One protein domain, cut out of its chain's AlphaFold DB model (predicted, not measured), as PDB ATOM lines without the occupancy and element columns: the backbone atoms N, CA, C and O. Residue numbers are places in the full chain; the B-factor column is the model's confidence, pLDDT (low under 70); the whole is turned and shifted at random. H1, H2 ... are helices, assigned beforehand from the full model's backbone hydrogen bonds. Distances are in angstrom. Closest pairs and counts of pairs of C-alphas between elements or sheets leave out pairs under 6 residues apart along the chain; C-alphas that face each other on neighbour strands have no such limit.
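This is residues 119 to 216 and 242 to 257 of the 454 residues of the protein "CULLIN_2 domain-containing protein" of Ogataea polymorpha (UniProt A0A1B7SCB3). Three long helices run nearly side by side, H3 packing on both H1 and H2; H4 stands crosswise at one end of H2, and H5 crosses H4 and the short H6. The printed part has 114 residues with six named helices, H1 to H6 in order, and no named strand: all helix. It is compact, with a radius of gyration of the C-alphas of 14.2 A and spans of 43 by 36 by 29 A.

Start at H1, residues 119 to 136; it touches H3, residues 166 to 181, the closest C-alphas being Val 126 and Val 171, 6.0 A. H2, residues 144 to 161, forms a hairpin with H3, closest at C-alphas 158 and 168, 5.6 A. H5, residues 203 to 216, touches H4, residues 185 to 194, with residues 203 to 209 alone, closest at C-alphas 206 and 193, 4.8 A. H5 touches H6, residues 247 to 252, with residues 205 to 209 alone, closest at C-alphas 205 and 248, 6.9 A. Every O i to N i+4 pair is within hydrogen-bond range but in H3, 9 of 12, and H5, 7 of 10.

Find C-alpha 119 at (62.165, 1.766, 15.881); H1 runs 25.8 A from there. H6 ends at C-alpha 252, (36.608, -0.268, 31.033).

Residues 217 to 241 are cut out, a gap of 11.1 A between C-alphas 216 and 242. Look for pLDDT under 70 at residues 211 to 216 and 242 to 245, among others.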
ATOM      1  N   PRO A 119      63.306   0.901  15.588       82.81
ATOM      2  CA  PRO A 119      62.165   1.766  15.881       82.81
ATOM      3  C   PRO A 119      61.387   2.157  14.614       82.81
ATOM      4  O   PRO A 119      60.166   2.315  14.678       82.81
ATOM      5  N   GLU A 120      62.034   2.243  13.443       85.50
ATOM      6  CA  GLU A 120      61.336   2.534  12.186       85.50
ATOM      7  C   GLU A 120      60.348   1.421  11.807       85.50
ATOM      8  O   GLU A 120      59.229   1.712  11.377       85.50
ATOM      9  N   GLN A 121      60.717   0.150  12.008       86.19
ATOM     10  CA  GLN A 121      59.824  -0.995  11.774       86.19
ATOM     11  C   GLN A 121      58.607  -0.956  12.703       86.19
ATOM     12  O   GLN A 121      57.482  -1.175  12.252       86.19
ATOM     13  N   ASN A 122      58.814  -0.605  13.975       87.94
ATOM     14  CA  ASN A 122      57.732  -0.453  14.947       87.94
ATOM     15  C   ASN A 122      56.738   0.639  14.516       87.94
ATOM     16  O   ASN A 122      55.525   0.429  14.548       87.94
ATOM     17  N   ALA A 123      57.238   1.789  14.052       89.06
ATOM     18  CA  ALA A 123      56.394   2.863  13.536       89.06
ATOM     19  C   ALA A 123      55.638   2.450  12.259       89.06
ATOM     20  O   ALA A 123      54.450   2.754  12.115       89.06
ATOM     21  N   GLN A 124      56.290   1.724  11.344       91.69
ATOM     22  CA  GLN A 124      55.650   1.194  10.135       91.69
ATOM     23  C   GLN A 124      54.527   0.205  10.455       91.69
ATOM     24  O   GLN A 124      53.458   0.299   9.846       91.69
ATOM     25  N   LEU A 125      54.732  -0.697  11.421       92.31
ATOM     26  CA  LEU A 125      53.708  -1.631  11.886       92.31
ATOM     27  C   LEU A 125      52.480  -0.883  12.414       92.31
ATOM     28  O   LEU A 125      51.370  -1.117  11.940       92.31
ATOM     29  N   VAL A 126      52.688   0.055  13.342       92.38
ATOM     30  CA  VAL A 126      51.609   0.843  13.957       92.38
ATOM     31  C   VAL A 126      50.824   1.619  12.896       92.38
ATOM     32  O   VAL A 126      49.601   1.510  12.832       92.38
ATOM     33  N   ASN A 127      51.508   2.353  12.015       94.00
ATOM     34  CA  ASN A 127      50.852   3.168  10.989       94.00
ATOM     35  C   ASN A 127      50.067   2.318   9.981       94.00
ATOM     36  O   ASN A 127      48.931   2.653   9.636       94.00
ATOM     37  N   THR A 128      50.647   1.200   9.534       94.19
ATOM     38  CA  THR A 128      49.996   0.286   8.584       94.19
ATOM     39  C   THR A 128      48.777  -0.374   9.220       94.19
ATOM     40  O   THR A 128      47.700  -0.382   8.622       94.19
ATOM     41  N   PHE A 129      48.903  -0.855  10.458       95.25
ATOM     42  CA  PHE A 129      47.803  -1.485  11.178       95.25
ATOM     43  C   PHE A 129      46.656  -0.503  11.452       95.25
ATOM     44  O   PHE A 129      45.494  -0.839  11.220       95.25
ATOM     45  N   ILE A 130      46.957   0.735  11.865       94.56
ATOM     46  CA  ILE A 130      45.945   1.788  12.059       94.56
ATOM     47  C   ILE A 130      45.232   2.098  10.738       94.56
ATOM     48  O   ILE A 130      44.005   2.226  10.716       94.56
ATOM     49  N   HIS A 131      45.971   2.196   9.628       95.12
ATOM     50  CA  HIS A 131      45.382   2.426   8.309       95.12
ATOM     51  C   HIS A 131      44.429   1.290   7.900       95.12
ATOM     52  O   HIS A 131      43.294   1.553   7.496       95.12
ATOM     53  N   LEU A 132      44.852   0.031   8.055       93.75
ATOM     54  CA  LEU A 132      44.024  -1.141   7.753       93.75
ATOM     55  C   LEU A 132      42.794  -1.226   8.663       93.75
ATOM     56  O   LEU A 132      41.693  -1.476   8.171       93.75
ATOM     57  N   SER A 133      42.958  -0.930   9.952       93.81
ATOM     58  CA  SER A 133      41.868  -0.894  10.932       93.81
ATOM     59  C   SER A 133      40.819   0.150  10.558       93.81
ATOM     60  O   SER A 133      39.631  -0.159  10.507       93.81
ATOM     61  N   ARG A 134      41.236   1.370  10.194       93.44
ATOM     62  CA  ARG A 134      40.314   2.415   9.717       93.44
ATOM     63  C   ARG A 134      39.564   2.006   8.452       93.44
ATOM     64  O   ARG A 134      38.384   2.300   8.320       93.44
ATOM     65  N   LYS A 135      40.241   1.320   7.529       93.06
ATOM     66  CA  LYS A 135      39.665   0.920   6.241       93.06
ATOM     67  C   LYS A 135      38.699  -0.265   6.345       93.06
ATOM     68  O   LYS A 135      37.736  -0.301   5.588       93.06
ATOM     69  N   ARG A 136      38.980  -1.248   7.208       93.25
ATOM     70  CA  ARG A 136      38.291  -2.556   7.228       93.25
ATOM     71  C   ARG A 136      37.451  -2.824   8.477       93.25
ATOM     72  O   ARG A 136      36.600  -3.701   8.425       93.25
ATOM     73  N   LEU A 137      37.717  -2.135   9.590       93.25
ATOM     74  CA  LEU A 137      37.076  -2.398  10.884       93.25
ATOM     75  C   LEU A 137      36.268  -1.197  11.388       93.25
ATOM     76  O   LEU A 137      35.130  -1.352  11.818       93.25
ATOM     77  N   LEU A 138      36.847   0.006  11.338       92.38
ATOM     78  CA  LEU A 138      36.281   1.213  11.954       92.38
ATOM     79  C   LEU A 138      35.330   1.949  11.001       92.38
ATOM     80  O   LEU A 138      35.514   3.125  10.691       92.38
ATOM     81  N   HIS A 139      34.318   1.240  10.512       90.94
ATOM     82  CA  HIS A 139      33.265   1.808   9.677       90.94
ATOM     83  C   HIS A 139      31.884   1.300  10.100       90.94
ATOM     84  O   HIS A 139      31.743   0.182  10.596       90.94
ATOM     85  N   ALA A 140      30.841   2.091   9.828       89.12
ATOM     86  CA  ALA A 140      29.476   1.842  10.310       89.12
ATOM     87  C   ALA A 140      28.879   0.479   9.896       89.12
ATOM     88  O   ALA A 140      27.974  -0.020  10.554       89.12
ATOM     89  N   GLY A 141      29.393  -0.142   8.828       89.56
ATOM     90  CA  GLY A 141      28.959  -1.468   8.378       89.56
ATOM     91  C   GLY A 141      29.402  -2.655   9.248       89.56
ATOM     92  O   GLY A 141      28.940  -3.763   8.994       89.56
ATOM     93  N   VAL A 142      30.290  -2.471  10.237       92.69
ATOM     94  CA  VAL A 142      30.751  -3.568  11.115       92.69
ATOM     95  C   VAL A 142      29.933  -3.617  12.405       92.69
ATOM     96  O   VAL A 142      29.650  -2.593  13.034       92.69
ATOM     97  N   ASN A 143      29.582  -4.829  12.837       91.56
ATOM     98  CA  ASN A 143      28.916  -5.059  14.114       91.56
ATOM     99  C   ASN A 143      29.863  -4.762  15.291       91.56
ATOM    100  O   ASN A 143      31.020  -5.176  15.287       91.56
ATOM    101  N   THR A 144      29.354  -4.105  16.331       91.88
ATOM    102  CA  THR A 144      30.066  -3.796  17.582       91.88
ATOM    103  C   THR A 144      30.734  -5.022  18.194       91.88
ATOM    104  O   THR A 144      31.867  -4.933  18.657       91.88
ATOM    105  N   ILE A 145      30.079  -6.187  18.135       90.25
ATOM    106  CA  ILE A 145      30.630  -7.450  18.646       90.25
ATOM    107  C   ILE A 145      31.940  -7.802  17.937       90.25
ATOM    108  O   ILE A 145      32.906  -8.185  18.593       90.25
ATOM    109  N   ASP A 146      31.995  -7.658  16.613       90.94
ATOM    110  CA  ASP A 146      33.173  -8.022  15.822       90.94
ATOM    111  C   ASP A 146      34.320  -7.025  16.042       90.94
ATOM    112  O   ASP A 146      35.487  -7.416  16.079       90.94
ATOM    113  N   ILE A 147      33.996  -5.751  16.288       92.88
ATOM    114  CA  ILE A 147      34.982  -4.734  16.680       92.88
ATOM    115  C   ILE A 147      35.574  -5.063  18.052       92.88
ATOM    116  O   ILE A 147      36.792  -5.032  18.205       92.88
ATOM    117  N   ILE A 148      34.738  -5.429  19.030       91.19
ATOM    118  CA  ILE A 148      35.198  -5.835  20.365       91.19
ATOM    119  C   ILE A 148      36.062  -7.099  20.267       91.19
ATOM    120  O   ILE A 148      37.137  -7.134  20.856       91.19
ATOM    121  N   LYS A 149      35.665  -8.106  19.479       90.56
ATOM    122  CA  LYS A 149      36.502  -9.294  19.224       90.56
ATOM    123  C   LYS A 149      37.867  -8.924  18.673       90.56
ATOM    124  O   LYS A 149      38.883  -9.328  19.225       90.56
ATOM    125  N   CYS A 150      37.885  -8.127  17.607       91.94
ATOM    126  CA  CYS A 150      39.128  -7.693  16.990       91.94
ATOM    127  C   CYS A 150      39.982  -6.883  17.973       91.94
ATOM    128  O   CYS A 150      41.202  -7.014  17.966       91.94
ATOM    129  N   TYR A 151      39.368  -6.080  18.848       91.94
ATOM    130  CA  TYR A 151      40.065  -5.355  19.908       91.94
ATOM    131  C   TYR A 151      40.732  -6.302  20.917       91.94
ATOM    132  O   TYR A 151      41.906  -6.122  21.232       91.94
ATOM    133  N   ILE A 152      40.033  -7.353  21.361       89.19
ATOM    134  CA  ILE A 152      40.589  -8.387  22.251       89.19
ATOM    135  C   ILE A 152      41.763  -9.105  21.572       89.19
ATOM    136  O   ILE A 152      42.842  -9.215  22.160       89.19
ATOM    137  N   SER A 153      41.590  -9.538  20.318       91.00
ATOM    138  CA  SER A 153      42.662 -10.172  19.545       91.00
ATOM    139  C   SER A 153      43.842  -9.226  19.319       91.00
ATOM    140  O   SER A 153      44.989  -9.666  19.365       91.00
ATOM    141  N   THR A 154      43.590  -7.923  19.144       92.50
ATOM    142  CA  THR A 154      44.635  -6.891  19.025       92.50
ATOM    143  C   THR A 154      45.445  -6.801  20.312       92.50
ATOM    144  O   THR A 154      46.669  -6.864  20.246       92.50
ATOM    145  N   ILE A 155      44.790  -6.731  21.476       89.00
ATOM    146  CA  ILE A 155      45.468  -6.717  22.780       89.00
ATOM    147  C   ILE A 155      46.382  -7.932  22.915       89.00
ATOM    148  O   ILE A 155      47.585  -7.779  23.109       89.00
ATOM    149  N   ARG A 156      45.847  -9.142  22.729       88.44
ATOM    150  CA  ARG A 156      46.632 -10.374  22.892       88.44
ATOM    151  C   ARG A 156      47.779 -10.480  21.892       88.44
ATOM    152  O   ARG A 156      48.891 -10.832  22.273       88.44
ATOM    153  N   SER A 157      47.532 -10.130  20.632       91.69
ATOM    154  CA  SER A 157      48.543 -10.222  19.577       91.69
ATOM    155  C   SER A 157      49.682  -9.225  19.781       91.69
ATOM    156  O   SER A 157      50.852  -9.586  19.672       91.69
ATOM    157  N   PHE A 158      49.369  -7.972  20.119       90.75
ATOM    158  CA  PHE A 158      50.393  -6.951  20.338       90.75
ATOM    159  C   PHE A 158      51.136  -7.125  21.665       90.75
ATOM    160  O   PHE A 158      52.287  -6.714  21.729       90.75
ATOM    161  N   LEU A 159      50.554  -7.782  22.678       87.50
ATOM    162  CA  LEU A 159      51.291  -8.193  23.884       87.50
ATOM    163  C   LEU A 159      52.307  -9.308  23.599       87.50
ATOM    164  O   LEU A 159      53.371  -9.339  24.216       87.50
ATOM    165  N   ILE A 160      52.016 -10.204  22.646       88.06
ATOM    166  CA  ILE A 160      52.999 -11.195  22.181       88.06
ATOM    167  C   ILE A 160      54.165 -10.482  21.501       88.06
ATOM    168  O   ILE A 160      55.315 -10.806  21.796       88.06
ATOM    169  N   ILE A 161      53.861  -9.512  20.630       87.44
ATOM    170  CA  ILE A 161      54.848  -8.731  19.876       87.44
ATOM    171  C   ILE A 161      55.707  -7.863  20.808       87.44
ATOM    172  O   ILE A 161      56.935  -7.926  20.770       87.44
ATOM    173  N   ASP A 162      55.060  -7.058  21.646       84.06
ATOM    174  CA  ASP A 162      55.679  -6.140  22.591       84.06
ATOM    175  C   ASP A 162      55.099  -6.356  23.990       84.06
ATOM    176  O   ASP A 162      54.071  -5.790  24.362       84.06
ATOM    177  N   HIS A 163      55.827  -7.131  24.796       78.00
ATOM    178  CA  HIS A 163      55.513  -7.357  26.209       78.00
ATOM    179  C   HIS A 163      55.445  -6.067  27.042       78.00
ATOM    180  O   HIS A 163      54.899  -6.092  28.138       78.00
ATOM    181  N   ARG A 164      56.014  -4.946  26.568       75.44
ATOM    182  CA  ARG A 164      55.920  -3.660  27.269       75.44
ATOM    183  C   ARG A 164      54.585  -2.968  27.003       75.44
ATOM    184  O   ARG A 164      54.222  -2.092  27.770       75.44
ATOM    185  N   GLY A 165      53.855  -3.328  25.945       78.31
ATOM    186  CA  GLY A 165      52.551  -2.744  25.614       78.31
ATOM    187  C   GLY A 165      52.599  -1.315  25.055       78.31
ATOM    188  O   GLY A 165      51.554  -0.674  24.931       78.31
ATOM    189  N   VAL A 166      53.774  -0.802  24.673       83.31
ATOM    190  CA  VAL A 166      53.926   0.566  24.142       83.31
ATOM    191  C   VAL A 166      53.322   0.669  22.743       83.31
ATOM    192  O   VAL A 166      52.644   1.647  22.414       83.31
ATOM    193  N   LEU A 167      53.536  -0.352  21.907       86.25
ATOM    194  CA  LEU A 167      52.924  -0.413  20.575       86.25
ATOM    195  C   LEU A 167      51.406  -0.580  20.663       86.25
ATOM    196  O   LEU A 167      50.674   0.018  19.871       86.25
ATOM    197  N   LEU A 168      50.951  -1.352  21.653       87.94
ATOM    198  CA  LEU A 168      49.541  -1.621  21.899       87.94
ATOM    199  C   LEU A 168      48.765  -0.336  22.223       87.94
ATOM    200  O   LEU A 168      47.730  -0.092  21.605       87.94
ATOM    201  N   ASP A 169      49.287   0.528  23.105       84.56
ATOM    202  CA  ASP A 169      48.625   1.805  23.426       84.56
ATOM    203  C   ASP A 169      48.387   2.657  22.166       84.56
ATOM    204  O   ASP A 169      47.292   3.183  21.945       84.56
ATOM    205  N   LYS A 170      49.381   2.721  21.270       86.50
ATOM    206  CA  LYS A 170      49.294   3.504  20.026       86.50
ATOM    207  C   LYS A 170      48.221   2.969  19.075       86.50
ATOM    208  O   LYS A 170      47.448   3.761  18.533       86.50
ATOM    209  N   VAL A 171      48.145   1.650  18.871       90.62
ATOM    210  CA  VAL A 171      47.159   1.041  17.952       90.62
ATOM    211  C   VAL A 171      45.748   0.982  18.535       90.62
ATOM    212  O   VAL A 171      44.777   1.057  17.782       90.62
ATOM    213  N   CYS A 172      45.608   0.903  19.861       89.06
ATOM    214  CA  CYS A 172      44.306   0.838  20.518       89.06
ATOM    215  C   CYS A 172      43.557   2.173  20.491       89.06
ATOM    216  O   CYS A 172      42.339   2.159  20.348       89.06
ATOM    217  N   ARG A 173      44.239   3.324  20.580       88.19
ATOM    218  CA  ARG A 173      43.613   4.668  20.590       88.19
ATOM    219  C   ARG A 173      42.501   4.873  19.546       88.19
ATOM    220  O   ARG A 173      41.395   5.230  19.953       88.19
ATOM    221  N   PRO A 174      42.716   4.641  18.235       91.50
ATOM    222  CA  PRO A 174      41.655   4.813  17.239       91.50
ATOM    223  C   PRO A 174      40.488   3.832  17.414       91.50
ATOM    224  O   PRO A 174      39.349   4.208  17.154       91.50
ATOM    225  N   ILE A 175      40.744   2.603  17.874       92.38
ATOM    226  CA  ILE A 175      39.687   1.617  18.140       92.38
ATOM    227  C   ILE A 175      38.863   2.047  19.362       92.38
ATOM    228  O   ILE A 175      37.637   2.004  19.324       92.38
ATOM    229  N   ARG A 176      39.527   2.529  20.422       90.12
ATOM    230  CA  ARG A 176      38.893   3.033  21.650       90.12
ATOM    231  C   ARG A 176      38.026   4.257  21.378       90.12
ATOM    232  O   ARG A 176      36.898   4.299  21.846       90.12
ATOM    233  N   ALA A 177      38.530   5.216  20.598       90.19
ATOM    234  CA  ALA A 177      37.760   6.392  20.192       90.19
ATOM    235  C   ALA A 177      36.481   5.985  19.443       90.19
ATOM    236  O   ALA A 177      35.397   6.446  19.774       90.19
ATOM    237  N   TYR A 178      36.590   5.034  18.512       92.06
ATOM    238  CA  TYR A 178      35.435   4.545  17.763       92.06
ATOM    239  C   TYR A 178      34.416   3.793  18.636       92.06
ATOM    240  O   TYR A 178      33.212   3.975  18.481       92.06
ATOM    241  N   LEU A 179      34.879   2.945  19.561       90.62
ATOM    242  CA  LEU A 179      34.012   2.227  20.502       90.62
ATOM    243  C   LEU A 179      33.322   3.168  21.499       90.62
ATOM    244  O   LEU A 179      32.195   2.894  21.902       90.62
ATOM    245  N   ARG A 180      33.979   4.271  21.874       90.12
ATOM    246  CA  ARG A 180      33.421   5.310  22.748       90.12
ATOM    247  C   ARG A 180      32.264   6.061  22.093       90.12
ATOM    248  O   ARG A 180      31.280   6.330  22.771       90.12
ATOM    249  N   ASP A 181      32.371   6.366  20.802       89.75
ATOM    250  CA  ASP A 181      31.334   7.101  20.062       89.75
ATOM    251  C   ASP A 181      30.075   6.252  19.795       89.75
ATOM    252  O   ASP A 181      29.016   6.782  19.466       89.75
ATOM    253  N   ARG A 182      30.172   4.922  19.925       89.69
ATOM    254  CA  ARG A 182      29.047   3.999  19.740       89.69
ATOM    255  C   ARG A 182      28.274   3.792  21.041       89.69
ATOM    256  O   ARG A 182      28.785   3.199  21.988       89.69
ATOM    257  N   GLU A 183      27.004   4.194  21.034       83.38
ATOM    258  CA  GLU A 183      26.091   4.079  22.181       83.38
ATOM    259  C   GLU A 183      25.858   2.622  22.621       83.38
ATOM    260  O   GLU A 183      25.738   2.337  23.810       83.38
ATOM    261  N   ASP A 184      25.859   1.675  21.677       86.94
ATOM    262  CA  ASP A 184      25.554   0.264  21.938       86.94
ATOM    263  C   ASP A 184      26.724  -0.530  22.542       86.94
ATOM    264  O   ASP A 184      26.566  -1.686  22.937       86.94
ATOM    265  N   THR A 185      27.915   0.064  22.642       88.25
ATOM    266  CA  THR A 185      29.118  -0.637  23.101       88.25
ATOM    267  C   THR A 185      28.998  -1.127  24.543       88.25
ATOM    268  O   THR A 185      29.337  -2.277  24.829       88.25
ATOM    269  N   ILE A 186      28.512  -0.281  25.457       86.62
ATOM    270  CA  ILE A 186      28.447  -0.605  26.891       86.62
ATOM    271  C   ILE A 186      27.480  -1.760  27.135       86.62
ATOM    272  O   ILE A 186      27.850  -2.735  27.788       86.62
ATOM    273  N   GLU A 187      26.280  -1.692  26.553       84.19
ATOM    274  CA  GLU A 187      25.264  -2.744  26.657       84.19
ATOM    275  C   GLU A 187      25.823  -4.095  26.195       84.19
ATOM    276  O   GLU A 187      25.716  -5.103  26.899       84.19
ATOM    277  N   ARG A 188      26.506  -4.119  25.041       85.38
ATOM    278  CA  ARG A 188      27.102  -5.348  24.496       85.38
ATOM    279  C   ARG A 188      28.228  -5.894  25.367       85.38
ATOM    280  O   ARG A 188      28.314  -7.111  25.518       85.38
ATOM    281  N   ILE A 189      29.069  -5.034  25.948       85.62
ATOM    282  CA  ILE A 189      30.131  -5.455  26.876       85.62
ATOM    283  C   ILE A 189      29.523  -6.041  28.155       85.62
ATOM    284  O   ILE A 189      29.934  -7.119  28.581       85.62
ATOM    285  N   VAL A 190      28.535  -5.370  28.757       83.38
ATOM    286  CA  VAL A 190      27.864  -5.845  29.978       83.38
ATOM    287  C   VAL A 190      27.185  -7.188  29.723       83.38
ATOM    288  O   VAL A 190      27.376  -8.127  30.496       83.38
ATOM    289  N   PHE A 191      26.457  -7.320  28.611       81.69
ATOM    290  CA  PHE A 191      25.839  -8.586  28.224       81.69
ATOM    291  C   PHE A 191      26.890  -9.688  28.035       81.69
ATOM    292  O   PHE A 191      26.754 -10.770  28.602       81.69
ATOM    293  N   ALA A 192      27.980  -9.400  27.318       82.38
ATOM    294  CA  ALA A 192      29.065 -10.349  27.081       82.38
ATOM    295  C   ALA A 192      29.793 -10.800  28.359       82.38
ATOM    296  O   ALA A 192      30.251 -11.940  28.422       82.38
ATOM    297  N   LEU A 193      29.914  -9.930  29.366       78.19
ATOM    298  CA  LEU A 193      30.509 -10.269  30.663       78.19
ATOM    299  C   LEU A 193      29.603 -11.179  31.505       78.19
ATOM    300  O   LEU A 193      30.102 -11.973  32.305       78.19
ATOM    301  N   LEU A 194      28.283 -11.047  31.353       74.50
ATOM    302  CA  LEU A 194      27.280 -11.729  32.178       74.50
ATOM    303  C   LEU A 194      26.734 -13.015  31.559       74.50
ATOM    304  O   LEU A 194      26.288 -13.906  32.295       74.50
ATOM    305  N   ASP A 195      26.733 -13.105  30.232       76.94
ATOM    306  CA  ASP A 195      26.257 -14.271  29.510       76.94
ATOM    307  C   ASP A 195      27.357 -15.335  29.412       76.94
ATOM    308  O   ASP A 195      28.401 -15.149  28.790       76.94
ATOM    309  N   THR A 196      27.119 -16.479  30.044       66.31
ATOM    310  CA  THR A 196      28.017 -17.640  30.013       66.31
ATOM    311  C   THR A 196      27.522 -18.725  29.059       66.31
ATOM    312  O   THR A 196      28.014 -19.852  29.115       66.31
ATOM    313  N   SER A 197      26.523 -18.426  28.226       72.56
ATOM    314  CA  SER A 197      26.037 -19.342  27.201       72.56
ATOM    315  C   SER A 197      27.116 -19.619  26.148       72.56
ATOM    316  O   SER A 197      27.963 -18.775  25.856       72.56
ATOM    317  N   THR A 198      27.086 -20.811  25.548       62.78
ATOM    318  CA  THR A 198      28.010 -21.199  24.466       62.78
ATOM    319  C   THR A 198      27.783 -20.416  23.168       62.78
ATOM    320  O   THR A 198      28.636 -20.458  22.287       62.78
ATOM    321  N   ASP A 199      26.662 -19.698  23.050       67.06
ATOM    322  CA  ASP A 199      26.340 -18.821  21.916       67.06
ATOM    323  C   ASP A 199      26.926 -17.404  22.086       67.06
ATOM    324  O   ASP A 199      26.947 -16.596  21.152       67.06
ATOM    325  N   ASN A 200      27.465 -17.085  23.272       72.69
ATOM    326  CA  ASN A 200      28.117 -15.807  23.489       72.69
ATOM    327  C   ASN A 200      29.424 -15.740  22.677       72.69
ATOM    328  O   ASN A 200      30.471 -16.302  22.982       72.69
ATOM    329  N   LYS A 201      29.382 -14.960  21.606       70.12
ATOM    330  CA  LYS A 201      30.526 -14.708  20.733       70.12
ATOM    331  C   LYS A 201      31.741 -14.112  21.471       70.12
ATOM    332  O   LYS A 201      32.839 -14.190  20.935       70.12
ATOM    333  N   LEU A 202      31.554 -13.541  22.660       75.88
ATOM    334  CA  LEU A 202      32.564 -12.897  23.503       75.88
ATOM    335  C   LEU A 202      32.803 -13.651  24.832       75.88
ATOM    336  O   LEU A 202      33.222 -13.031  25.810       75.88
ATOM    337  N   ILE A 203      32.583 -14.978  24.879       74.75
ATOM    338  CA  ILE A 203      32.819 -15.836  26.071       74.75
ATOM    339  C   ILE A 203      34.187 -15.590  26.717       74.75
ATOM    340  O   ILE A 203      34.330 -15.681  27.935       74.75
ATOM    341  N   GLU A 204      35.196 -15.246  25.920       72.31
ATOM    342  CA  GLU A 204      36.544 -14.946  26.396       72.31
ATOM    343  C   GLU A 204      36.582 -13.862  27.484       72.31
ATOM    344  O   GLU A 204      37.390 -13.958  28.404       72.31
ATOM    345  N   LEU A 205      35.683 -12.872  27.427       74.19
ATOM    346  CA  LEU A 205      35.568 -11.837  28.457       74.19
ATOM    347  C   LEU A 205      35.046 -12.410  29.779       74.19
ATOM    348  O   LEU A 205      35.562 -12.080  30.846       74.19
ATOM    349  N   ALA A 206      34.057 -13.304  29.716       69.44
ATOM    350  CA  ALA A 206      33.529 -13.996  30.888       69.44
ATOM    351  C   ALA A 206      34.560 -14.966  31.500       69.44
ATOM    352  O   ALA A 206      34.566 -15.182  32.714       69.44
ATOM    353  N   ILE A 207      35.447 -15.539  30.677       74.19
ATOM    354  CA  ILE A 207      36.576 -16.358  31.136       74.19
ATOM    355  C   ILE A 207      37.622 -15.486  31.840       74.19
ATOM    356  O   ILE A 207      38.003 -15.809  32.965       74.19
ATOM    357  N   GLU A 208      38.055 -14.375  31.233       74.00
ATOM    358  CA  GLU A 208      39.053 -13.469  31.829       74.00
ATOM    359  C   GLU A 208      38.559 -12.907  33.170       74.00
ATOM    360  O   GLU A 208      39.306 -12.872  34.151       74.00
ATOM    361  N   LEU A 209      37.263 -12.576  33.257       72.12
ATOM    362  CA  LEU A 209      36.630 -12.131  34.498       72.12
ATOM    363  C   LEU A 209      36.846 -13.140  35.639       72.12
ATOM    364  O   LEU A 209      37.186 -12.738  36.749       72.12
ATOM    365  N   ARG A 210      36.728 -14.446  35.362       72.62
ATOM    366  CA  ARG A 210      36.924 -15.525  36.350       72.62
ATOM    367  C   ARG A 210      38.394 -15.812  36.666       72.62
ATOM    368  O   ARG A 210      38.683 -16.379  37.715       72.62
ATOM    369  N   GLN A 211      39.318 -15.483  35.765       67.69
ATOM    370  CA  GLN A 211      40.753 -15.741  35.947       67.69
ATOM    371  C   GLN A 211      41.477 -14.610  36.697       67.69
ATOM    372  O   GLN A 211      42.506 -14.855  37.330       67.69
ATOM    373  N   SER A 212      40.925 -13.394  36.664       56.69
ATOM    374  CA  SER A 212      41.525 -12.185  37.246       56.69
ATOM    375  C   SER A 212      41.759 -12.229  38.769       56.69
ATOM    376  O   SER A 212      42.687 -11.575  39.251       56.69
ATOM    377  N   ASP A 213      41.039 -13.078  39.517       52.62
ATOM    378  CA  ASP A 213      41.254 -13.284  40.963       52.62
ATOM    379  C   ASP A 213      42.675 -13.792  41.289       52.62
ATOM    380  O   ASP A 213      43.196 -13.532  42.372       52.62
ATOM    381  N   LYS A 214      43.353 -14.461  40.341       51.25
ATOM    382  CA  LYS A 214      44.756 -14.886  40.501       51.25
ATOM    383  C   LYS A 214      45.767 -13.775  40.198       51.25
ATOM    384  O   LYS A 214      46.853 -13.787  40.770       51.25
ATOM    385  N   LYS A 215      45.430 -12.821  39.320       51.53
ATOM    386  CA  LYS A 215      46.334 -11.730  38.900       51.53
ATOM    387  C   LYS A 215      46.401 -10.599  39.930       51.53
ATOM    388  O   LYS A 215      47.491 -10.096  40.176       51.53
ATOM    389  N   LYS A 216      45.291 -10.269  40.611       50.88
ATOM    390  CA  LYS A 216      45.281  -9.234  41.672       50.88
ATOM    391  C   LYS A 216      46.248  -9.531  42.822       50.88
ATOM    392  O   LYS A 216      46.846  -8.607  43.369       50.88
ATOM    393  N   GLY A 242      50.813  -2.325  32.839       57.59
ATOM    394  CA  GLY A 242      49.806  -3.172  33.508       57.59
ATOM    395  C   GLY A 242      48.336  -2.923  33.122       57.59
ATOM    396  O   GLY A 242      47.585  -3.883  32.991       57.59
ATOM    397  N   VAL A 243      47.924  -1.682  32.819       57.53
ATOM    398  CA  VAL A 243      46.515  -1.365  32.451       57.53
ATOM    399  C   VAL A 243      46.110  -1.990  31.110       57.53
ATOM    400  O   VAL A 243      44.949  -2.322  30.874       57.53
ATOM    401  N   VAL A 244      47.079  -2.144  30.209       57.75
ATOM    402  CA  VAL A 244      46.856  -2.627  28.840       57.75
ATOM    403  C   VAL A 244      46.929  -4.160  28.739       57.75
ATOM    404  O   VAL A 244      46.521  -4.724  27.726       57.75
ATOM    405  N   GLU A 245      47.417  -4.839  29.785       61.91
ATOM    406  CA  GLU A 245      47.529  -6.305  29.828       61.91
ATOM    407  C   GLU A 245      46.198  -6.989  30.152       61.91
ATOM    408  O   GLU A 245      45.902  -8.067  29.630       61.91
ATOM    409  N   ASP A 246      45.372  -6.365  30.995       72.94
ATOM    410  CA  ASP A 246      44.040  -6.872  31.298       72.94
ATOM    411  C   ASP A 246      43.023  -6.324  30.289       72.94
ATOM    412  O   ASP A 246      42.664  -5.146  30.283       72.94
ATOM    413  N   VAL A 247      42.517  -7.218  29.438       79.56
ATOM    414  CA  VAL A 247      41.521  -6.923  28.402       79.56
ATOM    415  C   VAL A 247      40.299  -6.209  28.973       79.56
ATOM    416  O   VAL A 247      39.798  -5.262  28.366       79.56
ATOM    417  N   VAL A 248      39.802  -6.641  30.133       78.56
ATOM    418  CA  VAL A 248      38.567  -6.087  30.686       78.56
ATOM    419  C   VAL A 248      38.854  -4.739  31.359       78.56
ATOM    420  O   VAL A 248      38.012  -3.852  31.311       78.56
ATOM    421  N   GLU A 249      40.037  -4.512  31.942       77.75
ATOM    422  CA  GLU A 249      40.418  -3.175  32.447       77.75
ATOM    423  C   GLU A 249      40.676  -2.193  31.297       77.75
ATOM    424  O   GLU A 249      40.228  -1.043  31.313       77.75
ATOM    425  N   SER A 250      41.308  -2.685  30.235       81.88
ATOM    426  CA  SER A 250      41.500  -1.956  28.992       81.88
ATOM    427  C   SER A 250      40.166  -1.558  28.351       81.88
ATOM    428  O   SER A 250      40.034  -0.418  27.919       81.88
ATOM    429  N   LEU A 251      39.153  -2.433  28.342       82.31
ATOM    430  CA  LEU A 251      37.802  -2.099  27.869       82.31
ATOM    431  C   LEU A 251      37.095  -1.077  28.769       82.31
ATOM    432  O   LEU A 251      36.435  -0.172  28.268       82.31
ATOM    433  N   LEU A 252      37.242  -1.191  30.088       77.62
ATOM    434  CA  LEU A 252      36.608  -0.268  31.033       77.62
ATOM    435  C   LEU A 252      37.204   1.133  30.978       77.62
ATOM    436  O   LEU A 252      36.470   2.113  31.044       77.62
ATOM    437  N   SER A 253      38.519   1.235  30.800       81.62
ATOM    438  CA  SER A 253      39.213   2.519  30.669       81.62
ATOM    439  C   SER A 253      38.858   3.280  29.384       81.62
ATOM    440  O   SER A 253      39.292   4.418  29.212       81.62
ATOM    441  N   ILE A 254      38.109   2.680  28.448       82.44
ATOM    442  CA  ILE A 254      37.586   3.393  27.269       82.44
ATOM    443  C   ILE A 254      36.604   4.485  27.702       82.44
ATOM    444  O   ILE A 254      36.537   5.537  27.056       82.44
ATOM    445  N   PHE A 255      35.876   4.244  28.792       79.88
ATOM    446  CA  PHE A 255      34.818   5.111  29.282       79.88
ATOM    447  C   PHE A 255      35.320   5.968  30.442       79.88
ATOM    448  O   PHE A 255      35.859   5.460  31.424       79.88
ATOM    449  N   ASP A 256      35.133   7.284  30.318       71.81
ATOM    450  CA  ASP A 256      35.654   8.256  31.283       71.81
ATOM    451  C   ASP A 256      34.857   8.236  32.605       71.81
ATOM    452  O   ASP A 256      35.395   8.562  33.662       71.81
ATOM    453  N   SER A 257      33.588   7.802  32.569       78.00
ATOM    454  CA  SER A 257      32.741   7.633  33.755       78.00
ATOM    455  C   SER A 257      32.360   6.169  33.971       78.00
ATOM    456  O   SER A 257      31.854   5.485  33.080       78.00
TER     457      SER A 257